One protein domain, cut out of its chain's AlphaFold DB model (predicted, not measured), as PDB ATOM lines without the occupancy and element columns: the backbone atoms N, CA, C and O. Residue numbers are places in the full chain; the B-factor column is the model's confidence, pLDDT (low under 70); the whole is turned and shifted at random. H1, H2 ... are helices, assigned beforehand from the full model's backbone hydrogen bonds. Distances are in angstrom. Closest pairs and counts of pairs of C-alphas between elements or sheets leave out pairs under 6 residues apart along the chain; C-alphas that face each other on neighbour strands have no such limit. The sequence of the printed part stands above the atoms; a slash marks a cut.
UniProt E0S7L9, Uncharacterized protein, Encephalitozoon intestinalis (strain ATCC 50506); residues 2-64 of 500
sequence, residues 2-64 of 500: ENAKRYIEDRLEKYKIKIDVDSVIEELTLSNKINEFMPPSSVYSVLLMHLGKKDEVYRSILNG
ATOM      1  N   GLU A   2     -32.166  15.605 -46.776       83.50
ATOM      2  CA  GLU A   2     -31.728  16.939 -46.329       83.50
ATOM      3  C   GLU A   2     -32.407  18.122 -47.048       83.50
ATOM      4  O   GLU A   2     -32.790  19.102 -46.416       83.50
ATOM      5  N   ASN A   3     -32.677  17.991 -48.350       86.25
ATOM      6  CA  ASN A   3     -33.434  19.001 -49.097       86.25
ATOM      7  C   ASN A   3     -34.878  19.167 -48.587       86.25
ATOM      8  O   ASN A   3     -35.422  20.266 -48.645       86.25
ATOM      9  N   ALA A   4     -35.503  18.094 -48.089       88.31
ATOM     10  CA  ALA A   4     -36.841  18.167 -47.506       88.31
ATOM     11  C   ALA A   4     -36.812  18.860 -46.138       88.31
ATOM     12  O   ALA A   4     -37.663  19.703 -45.888       88.31
ATOM     13  N   LYS A   5     -35.799  18.573 -45.305       91.81
ATOM     14  CA  LYS A   5     -35.577  19.232 -44.006       91.81
ATOM     15  C   LYS A   5     -35.511  20.752 -44.150       91.81
ATOM     16  O   LYS A   5     -36.381  21.441 -43.629       91.81
ATOM     17  N   ARG A   6     -34.580  21.250 -44.974       91.81
ATOM     18  CA  ARG A   6     -34.422  22.694 -45.227       91.81
ATOM     19  C   ARG A   6     -35.700  23.322 -45.776       91.81
ATOM     20  O   ARG A   6     -36.111  24.385 -45.334       91.81
ATOM     21  N   TYR A   7     -36.374  22.636 -46.705       92.44
ATOM     22  CA  TYR A   7     -37.658  23.101 -47.232       92.44
ATOM     23  C   TYR A   7     -38.721  23.244 -46.130       92.44
ATOM     24  O   TYR A   7     -39.472  24.215 -46.127       92.44
ATOM     25  N   ILE A   8     -38.810  22.288 -45.205       93.69
ATOM     26  CA  ILE A   8     -39.782  22.304 -44.106       93.69
ATOM     27  C   ILE A   8     -39.456  23.431 -43.121       93.69
ATOM     28  O   ILE A   8     -40.356  24.197 -42.776       93.69
ATOM     29  N   GLU A   9     -38.190  23.568 -42.727       93.19
ATOM     30  CA  GLU A   9     -37.708  24.647 -41.857       93.19
ATOM     31  C   GLU A   9     -38.019  26.021 -42.458       93.19
ATOM     32  O   GLU A   9     -38.694  26.828 -41.822       93.19
ATOM     33  N   ASP A  10     -37.672  26.249 -43.729       92.19
ATOM     34  CA  ASP A  10     -37.956  27.502 -44.442       92.19
ATOM     35  C   ASP A  10     -39.456  27.829 -44.500       92.19
ATOM     36  O   ASP A  10     -39.862  28.996 -44.533       92.19
ATOM     37  N   ARG A  11     -40.317  26.807 -44.576       93.19
ATOM     38  CA  ARG A  11     -41.775  26.991 -44.619       93.19
ATOM     39  C   ARG A  11     -42.350  27.271 -43.236       93.19
ATOM     40  O   ARG A  11     -43.250  28.100 -43.150       93.19
ATOM     41  N   LEU A  12     -41.858  26.619 -42.185       91.62
ATOM     42  CA  LEU A  12     -42.308  26.840 -40.807       91.62
ATOM     43  C   LEU A  12     -41.773  28.155 -40.222       91.62
ATOM     44  O   LEU A  12     -42.515  28.860 -39.538       91.62
ATOM     45  N   GLU A  13     -40.554  28.557 -40.582       90.25
ATOM     46  CA  GLU A  13     -39.951  29.822 -40.150       90.25
ATOM     47  C   GLU A  13     -40.737  31.036 -40.676       90.25
ATOM     48  O   GLU A  13     -40.891  32.033 -39.970       90.25
ATOM     49  N   LYS A  14     -41.365  30.941 -41.860       88.06
ATOM     50  CA  LYS A  14     -42.305  31.972 -42.360       88.06
ATOM     51  C   LYS A  14     -43.489  32.215 -41.424       88.06
ATOM     52  O   LYS A  14     -44.074  33.295 -41.452       88.06
ATOM     53  N   TYR A  15     -43.823  31.225 -40.605       87.25
ATOM     54  CA  TYR A  15     -44.858  31.290 -39.579       87.25
ATOM     55  C   TYR A  15     -44.287  31.479 -38.167       87.25
ATOM     56  O   TYR A  15     -45.051  31.454 -37.205       87.25
ATOM     57  N   LYS A  16     -42.963  31.662 -38.030       88.38
ATOM     58  CA  LYS A  16     -42.225  31.734 -36.754       88.38
ATOM     59  C   LYS A  16     -42.385  30.474 -35.892       88.38
ATOM     60  O   LYS A  16     -42.227  30.521 -34.670       88.38
ATOM     61  N   ILE A  17     -42.702  29.345 -36.528       89.69
ATOM     62  CA  ILE A  17     -42.851  28.047 -35.872       89.69
ATOM     63  C   ILE A  17     -41.505  27.337 -35.915       89.69
ATOM     64  O   ILE A  17     -40.969  27.077 -36.989       89.69
ATOM     65  N   LYS A  18     -40.989  26.986 -34.738       88.00
ATOM     66  CA  LYS A  18     -39.814  26.134 -34.572       88.00
ATOM     67  C   LYS A  18     -40.220  24.804 -33.958       88.00
ATOM     68  O   LYS A  18     -40.952  24.770 -32.966       88.00
ATOM     69  N   ILE A  19     -39.732  23.729 -34.561       89.56
ATOM     70  CA  ILE A  19     -39.846  22.355 -34.081       89.56
ATOM     71  C   ILE A  19     -38.547  21.616 -34.384       89.56
ATOM     72  O   ILE A  19     -37.788  22.034 -35.258       89.56
ATOM     73  N   ASP A  20     -38.336  20.494 -33.709       89.69
ATOM     74  CA  ASP A  20     -37.308  19.530 -34.086       89.69
ATOM     75  C   ASP A  20     -37.762  18.760 -35.340       89.69
ATOM     76  O   ASP A  20     -38.441  17.732 -35.269       89.69
ATOM     77  N   VAL A  21     -37.458  19.326 -36.513       91.62
ATOM     78  CA  VAL A  21     -37.806  18.739 -37.817       91.62
ATOM     79  C   VAL A  21     -37.112  17.391 -38.013       91.62
ATOM     80  O   VAL A  21     -37.687  16.494 -38.636       91.62
ATOM     81  N   ASP A  22     -35.910  17.227 -37.460       91.81
ATOM     82  CA  ASP A  22     -35.110  16.014 -37.599       91.81
ATOM     83  C   ASP A  22     -35.784  14.827 -36.921       91.81
ATOM     84  O   ASP A  22     -36.019  13.809 -37.579       91.81
ATOM     85  N   SER A  23     -36.180  14.999 -35.660       92.69
ATOM     86  CA  SER A  23     -36.866  13.962 -34.891       92.69
ATOM     87  C   SER A  23     -38.167  13.506 -35.566       92.69
ATOM     88  O   SER A  23     -38.423  12.309 -35.713       92.69
ATOM     89  N   VAL A  24     -38.976  14.451 -36.060       92.12
ATOM     90  CA  VAL A  24     -40.267  14.132 -36.697       92.12
ATOM     91  C   VAL A  24     -40.074  13.423 -38.040       92.12
ATOM     92  O   VAL A  24     -40.815  12.495 -38.366       92.12
ATOM     93  N   ILE A  25     -39.087  13.832 -38.843       92.25
ATOM     94  CA  ILE A  25     -38.794  13.163 -40.118       92.25
ATOM     95  C   ILE A  25     -38.269  11.749 -39.884       92.25
ATOM     96  O   ILE A  25     -38.648  10.841 -40.628       92.25
ATOM     97  N   GLU A  26     -37.438  11.544 -38.866       92.75
ATOM     98  CA  GLU A  26     -36.944  10.216 -38.502       92.75
ATOM     99  C   GLU A  26     -38.104   9.288 -38.110       92.75
ATOM    100  O   GLU A  26     -38.232   8.203 -38.681       92.75
ATOM    101  N   GLU A  27     -39.034   9.746 -37.261       93.12
ATOM    102  CA  GLU A  27     -40.249   8.995 -36.903       93.12
ATOM    103  C   GLU A  27     -41.093   8.633 -38.143       93.12
ATOM    104  O   GLU A  27     -41.566   7.499 -38.311       93.12
ATOM    105  N   LEU A  28     -41.300   9.592 -39.047       93.50
ATOM    106  CA  LEU A  28     -42.086   9.382 -40.264       93.50
ATOM    107  C   LEU A  28     -41.407   8.423 -41.249       93.50
ATOM    108  O   LEU A  28     -42.102   7.673 -41.940       93.50
ATOM    109  N   THR A  29     -40.076   8.430 -41.295       91.69
ATOM    110  CA  THR A  29     -39.281   7.522 -42.131       91.69
ATOM    111  C   THR A  29     -39.332   6.106 -41.567       91.69
ATOM    112  O   THR A  29     -39.677   5.176 -42.290       91.69
ATOM    113  N   LEU A  30     -39.102   5.938 -40.258       92.19
ATOM    114  CA  LEU A  30     -39.177   4.638 -39.581       92.19
ATOM    115  C   LEU A  30     -40.580   4.018 -39.663       92.19
ATOM    116  O   LEU A  30     -40.721   2.800 -39.748       92.19
ATOM    117  N   SER A  31     -41.628   4.845 -39.686       91.25
ATOM    118  CA  SER A  31     -43.013   4.387 -39.861       91.25
ATOM    119  C   SER A  31     -43.448   4.213 -41.325       91.25
ATOM    120  O   SER A  31     -44.638   4.020 -41.576       91.25
ATOM    121  N   ASN A  32     -42.515   4.273 -42.287       89.81
ATOM    122  CA  ASN A  32     -42.750   4.137 -43.733       89.81
ATOM    123  C   ASN A  32     -43.820   5.097 -44.298       89.81
ATOM    124  O   ASN A  32     -44.448   4.812 -45.319       89.81
ATOM    125  N   LYS A  33     -44.055   6.242 -43.645       91.19
ATOM    126  CA  LYS A  33     -45.017   7.260 -44.111       91.19
ATOM    127  C   LYS A  33     -44.410   8.210 -45.133       91.19
ATOM    128  O   LYS A  33     -45.146   8.809 -45.914       91.19
ATOM    129  N   ILE A  34     -43.090   8.359 -45.101       93.75
ATOM    130  CA  ILE A  34     -42.307   9.110 -46.079       93.75
ATOM    131  C   ILE A  34     -41.108   8.274 -46.524       93.75
ATOM    132  O   ILE A  34     -40.674   7.374 -45.810       93.75
ATOM    133  N   ASN A  35     -40.567   8.572 -47.703       90.25
ATOM    134  CA  ASN A  35     -39.342   7.956 -48.208       90.25
ATOM    135  C   ASN A  35     -38.495   8.980 -48.974       90.25
ATOM    136  O   ASN A  35     -38.973  10.065 -49.313       90.25
ATOM    137  N   GLU A  36     -37.242   8.625 -49.261       85.62
ATOM    138  CA  GLU A  36     -36.246   9.510 -49.876       85.62
ATOM    139  C   GLU A  36     -36.587  10.017 -51.285       85.62
ATOM    140  O   GLU A  36     -36.062  11.054 -51.689       85.62
ATOM    141  N   PHE A  37     -37.497   9.342 -51.992       89.69
ATOM    142  CA  PHE A  37     -37.924   9.689 -53.349       89.69
ATOM    143  C   PHE A  37     -39.110  10.664 -53.381       89.69
ATOM    144  O   PHE A  37     -39.477  11.155 -54.450       89.69
ATOM    145  N   MET A  38     -39.731  10.961 -52.234       92.62
ATOM    146  CA  MET A  38     -40.856  11.895 -52.180       92.62
ATOM    147  C   MET A  38     -40.403  13.347 -52.403       92.62
ATOM    148  O   MET A  38     -39.423  13.793 -51.799       92.62
ATOM    149  N   PRO A  39     -41.154  14.139 -53.195       94.25
ATOM    150  CA  PRO A  39     -40.903  15.569 -53.324       94.25
ATOM    151  C   PRO A  39     -40.971  16.286 -51.963       94.25
ATOM    152  O   PRO A  39     -41.857  15.965 -51.164       94.25
ATOM    153  N   PRO A  40     -40.131  17.311 -51.712       93.31
ATOM    154  CA  PRO A  40     -40.143  18.074 -50.458       93.31
ATOM    155  C   PRO A  40     -41.525  18.603 -50.052       93.31
ATOM    156  O   PRO A  40     -41.890  18.552 -48.879       93.31
ATOM    157  N   SER A  41     -42.333  19.046 -51.020       93.12
ATOM    158  CA  SER A  41     -43.704  19.509 -50.781       93.12
ATOM    159  C   SER A  41     -44.627  18.401 -50.273       93.12
ATOM    160  O   SER A  41     -45.459  18.649 -49.406       93.12
ATOM    161  N   SER A  42     -44.474  17.176 -50.780       94.44
ATOM    162  CA  SER A  42     -45.259  16.022 -50.335       94.44
ATOM    163  C   SER A  42     -44.855  15.594 -48.926       94.44
ATOM    164  O   SER A  42     -45.727  15.326 -48.104       94.44
ATOM    165  N   VAL A  43     -43.550  15.590 -48.624       94.50
ATOM    166  CA  VAL A  43     -43.042  15.314 -47.269       94.50
ATOM    167  C   VAL A  43     -43.573  16.353 -46.279       94.50
ATOM    168  O   VAL A  43     -44.062  15.982 -45.215       94.50
ATOM    169  N   TYR A  44     -43.564  17.637 -46.651       94.75
ATOM    170  CA  TYR A  44     -44.140  18.711 -45.840       94.75
ATOM    171  C   TYR A  44     -45.632  18.489 -45.552       94.75
ATOM    172  O   TYR A  44     -46.041  18.563 -44.395       94.75
ATOM    173  N   SER A  45     -46.441  18.141 -46.557       94.62
ATOM    174  CA  SER A  45     -47.867  17.841 -46.355       94.62
ATOM    175  C   SER A  45     -48.092  16.654 -45.412       94.62
ATOM    176  O   SER A  45     -48.936  16.737 -44.522       94.62
ATOM    177  N   VAL A  46     -47.323  15.568 -45.558       94.94
ATOM    178  CA  VAL A  46     -47.416  14.398 -44.663       94.94
ATOM    179  C   VAL A  46     -47.004  14.761 -43.235       94.94
ATOM    180  O   VAL A  46     -47.673  14.347 -42.285       94.94
ATOM    181  N   LEU A  47     -45.955  15.572 -43.070       94.88
ATOM    182  CA  LEU A  47     -45.524  16.076 -41.767       94.88
ATOM    183  C   LEU A  47     -46.619  16.918 -41.102       94.88
ATOM    184  O   LEU A  47     -46.965  16.667 -39.948       94.88
ATOM    185  N   LEU A  48     -47.226  17.858 -41.833       95.19
ATOM    186  CA  LEU A  48     -48.334  18.665 -41.316       95.19
ATOM    187  C   LEU A  48     -49.551  17.809 -40.959       95.19
ATOM    188  O   LEU A  48     -50.165  18.031 -39.919       95.19
ATOM    189  N   MET A  49     -49.885  16.799 -41.768       94.62
ATOM    190  CA  MET A  49     -50.949  15.841 -41.447       94.62
ATOM    191  C   MET A  49     -50.645  15.045 -40.175       94.62
ATOM    192  O   MET A  49     -51.551  14.768 -39.391       94.62
ATOM    193  N   HIS A  50     -49.386  14.649 -39.972       94.62
ATOM    194  CA  HIS A  50     -48.962  13.908 -38.792       94.62
ATOM    195  C   HIS A  50     -49.071  14.763 -37.526       94.62
ATOM    196  O   HIS A  50     -49.770  14.374 -36.589       94.62
ATOM    197  N   LEU A  51     -48.446  15.943 -37.524       93.75
ATOM    198  CA  LEU A  51     -48.480  16.874 -36.392       93.75
ATOM    199  C   LEU A  51     -49.894  17.414 -36.142       93.75
ATOM    200  O   LEU A  51     -50.321  17.564 -34.996       93.75
ATOM    201  N   GLY A  52     -50.664  17.600 -37.215       92.44
ATOM    202  CA  GLY A  52     -52.051  18.045 -37.191       92.44
ATOM    203  C   GLY A  52     -52.981  17.147 -36.375       92.44
ATOM    204  O   GLY A  52     -53.996  17.620 -35.868       92.44
ATOM    205  N   LYS A  53     -52.637  15.869 -36.175       91.62
ATOM    206  CA  LYS A  53     -53.408  14.968 -35.300       91.62
ATOM    207  C   LYS A  53     -53.399  15.412 -33.839       91.62
ATOM    208  O   LYS A  53     -54.352  15.118 -33.125       91.62
ATOM    209  N   LYS A  54     -52.334  16.090 -33.402       88.69
ATOM    210  CA  LYS A  54     -52.129  16.511 -32.010       88.69
ATOM    211  C   LYS A  54     -52.351  18.008 -31.816       88.69
ATOM    212  O   LYS A  54     -52.890  18.396 -30.788       88.69
ATOM    213  N   ASP A  55     -51.977  18.830 -32.795       89.56
ATOM    214  CA  ASP A  55     -52.027  20.289 -32.672       89.56
ATOM    215  C   ASP A  55     -52.718  20.930 -33.886       89.56
ATOM    216  O   ASP A  55     -52.417  20.643 -35.047       89.56
ATOM    217  N   GLU A  56     -53.702  21.779 -33.601       92.56
ATOM    218  CA  GLU A  56     -54.544  22.441 -34.594       92.56
ATOM    219  C   GLU A  56     -53.771  23.449 -35.454       92.56
ATOM    220  O   GLU A  56     -54.145  23.645 -36.610       92.56
ATOM    221  N   VAL A  57     -52.654  24.002 -34.960       93.94
ATOM    222  CA  VAL A  57     -51.788  24.917 -35.727       93.94
ATOM    223  C   VAL A  57     -51.400  24.291 -37.070       93.94
ATOM    224  O   VAL A  57     -51.568  24.909 -38.119       93.94
ATOM    225  N   TYR A  58     -50.948  23.033 -37.072       94.19
ATOM    226  CA  TYR A  58     -50.500  22.361 -38.298       94.19
ATOM    227  C   TYR A  58     -51.655  21.986 -39.230       94.19
ATOM    228  O   TYR A  58     -51.472  21.976 -40.449       94.19
ATOM    229  N   ARG A  59     -52.858  21.738 -38.685       92.81
ATOM    230  CA  ARG A  59     -54.082  21.590 -39.493       92.81
ATOM    231  C   ARG A  59     -54.430  22.897 -40.199       92.81
ATOM    232  O   ARG A  59     -54.706  22.871 -41.394       92.81
ATOM    233  N   SER A  60     -54.353  24.029 -39.499       92.12
ATOM    234  CA  SER A  60     -54.565  25.342 -40.110       92.12
ATOM    235  C   SER A  60     -53.541  25.625 -41.217       92.12
ATOM    236  O   SER A  60     -53.939  26.079 -42.287       92.12
ATOM    237  N   ILE A  61     -52.257  25.277 -41.030       92.81
ATOM    238  CA  ILE A  61     -51.244  25.401 -42.099       92.81
ATOM    239  C   ILE A  61     -51.630  24.555 -43.318       92.81
ATOM    240  O   ILE A  61     -51.589  25.046 -44.445       92.81
ATOM    241  N   LEU A  62     -52.007  23.292 -43.097       91.50
ATOM    242  CA  LEU A  62     -52.371  22.361 -44.166       91.50
ATOM    243  C   LEU A  62     -53.578  22.856 -44.978       91.50
ATOM    244  O   LEU A  62     -53.592  22.722 -46.199       91.50
ATOM    245  N   ASN A  63     -54.558  23.463 -44.306       88.94
ATOM    246  CA  ASN A  63     -55.758  24.019 -44.928       88.94
ATOM    247  C   ASN A  63     -55.525  25.376 -45.617       88.94
ATOM    248  O   ASN A  63     -56.433  25.887 -46.269       88.94
ATOM    249  N   GLY A  64     -54.339  25.979 -45.468       86.00
ATOM    250  CA  GLY A  64     -54.064  27.333 -45.953       86.00
ATOM    251  C   GLY A  64     -54.787  28.427 -45.159       86.00
ATOM    252  O   GLY A  64     -55.017  29.514 -45.685       86.00
TER     253      GLY A  64
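What this domain is: This is residues 2 to 64 of the 500 residues of an uncharacterized protein of Encephalitozoon intestinalis (strain ATCC 50506) (UniProt E0S7L9). Four short helices make a small, rounded cluster, with H3 and H4 folded back on each other as a hairpin. H1 packs steeply on residues 40 to 44 of H3, and H2 packs on H1 from its own start. The printed part has 63 residues, 42 of them in four named helices, in the order H1, H2, H3, H4 along the chain, with no named strand; the class is all helix, and the whole is compact with a radius of gyration of the C-alphas of 10.8 A, spanning 25 by 22 by 19 A.

Where its parts are: H1, residues 2 to 13, begins at C-alpha 2 (-31.728, 16.939, -46.329) and is 16.5 A long. H2 is residues 21 to 30, 14.3 A. H3 is residues 40 to 52, 17.8 A. H4, residues 56 to 62, 9.8 A, ends at C-alpha 62 (-52.371, 22.361, -44.166).

How they stand to each other: H3 is the hub. H1 touches it at a steep tilt of 56 degrees, the closest C-alphas, Ala 4 and Pro 40, 4.4 A apart. H2 and H3, about perpendicular at 88 degrees, only just touch, with 3 pairs of C-alphas within 8 A, the closest Ile 25 and Leu 47 at 7.5 A. H3 and H4 touch at a shallow tilt of 24 degrees, opposite ways, C-alphas 52 and 59 closest at 4.7 A. H1, with residues 5 to 9 alone, touches H2, C-alphas 5 and 21 closest at 6.6 A. H4 is apart from H1 and H2. In each helix every O i to N i+4 pair is within hydrogen-bond range.

The domain as a whole: The farthest C-alphas, Lys 16 and Asn 32, are 28.5 A apart. The printed part has no cut and no long link, and no printed residue is under pLDDT 70.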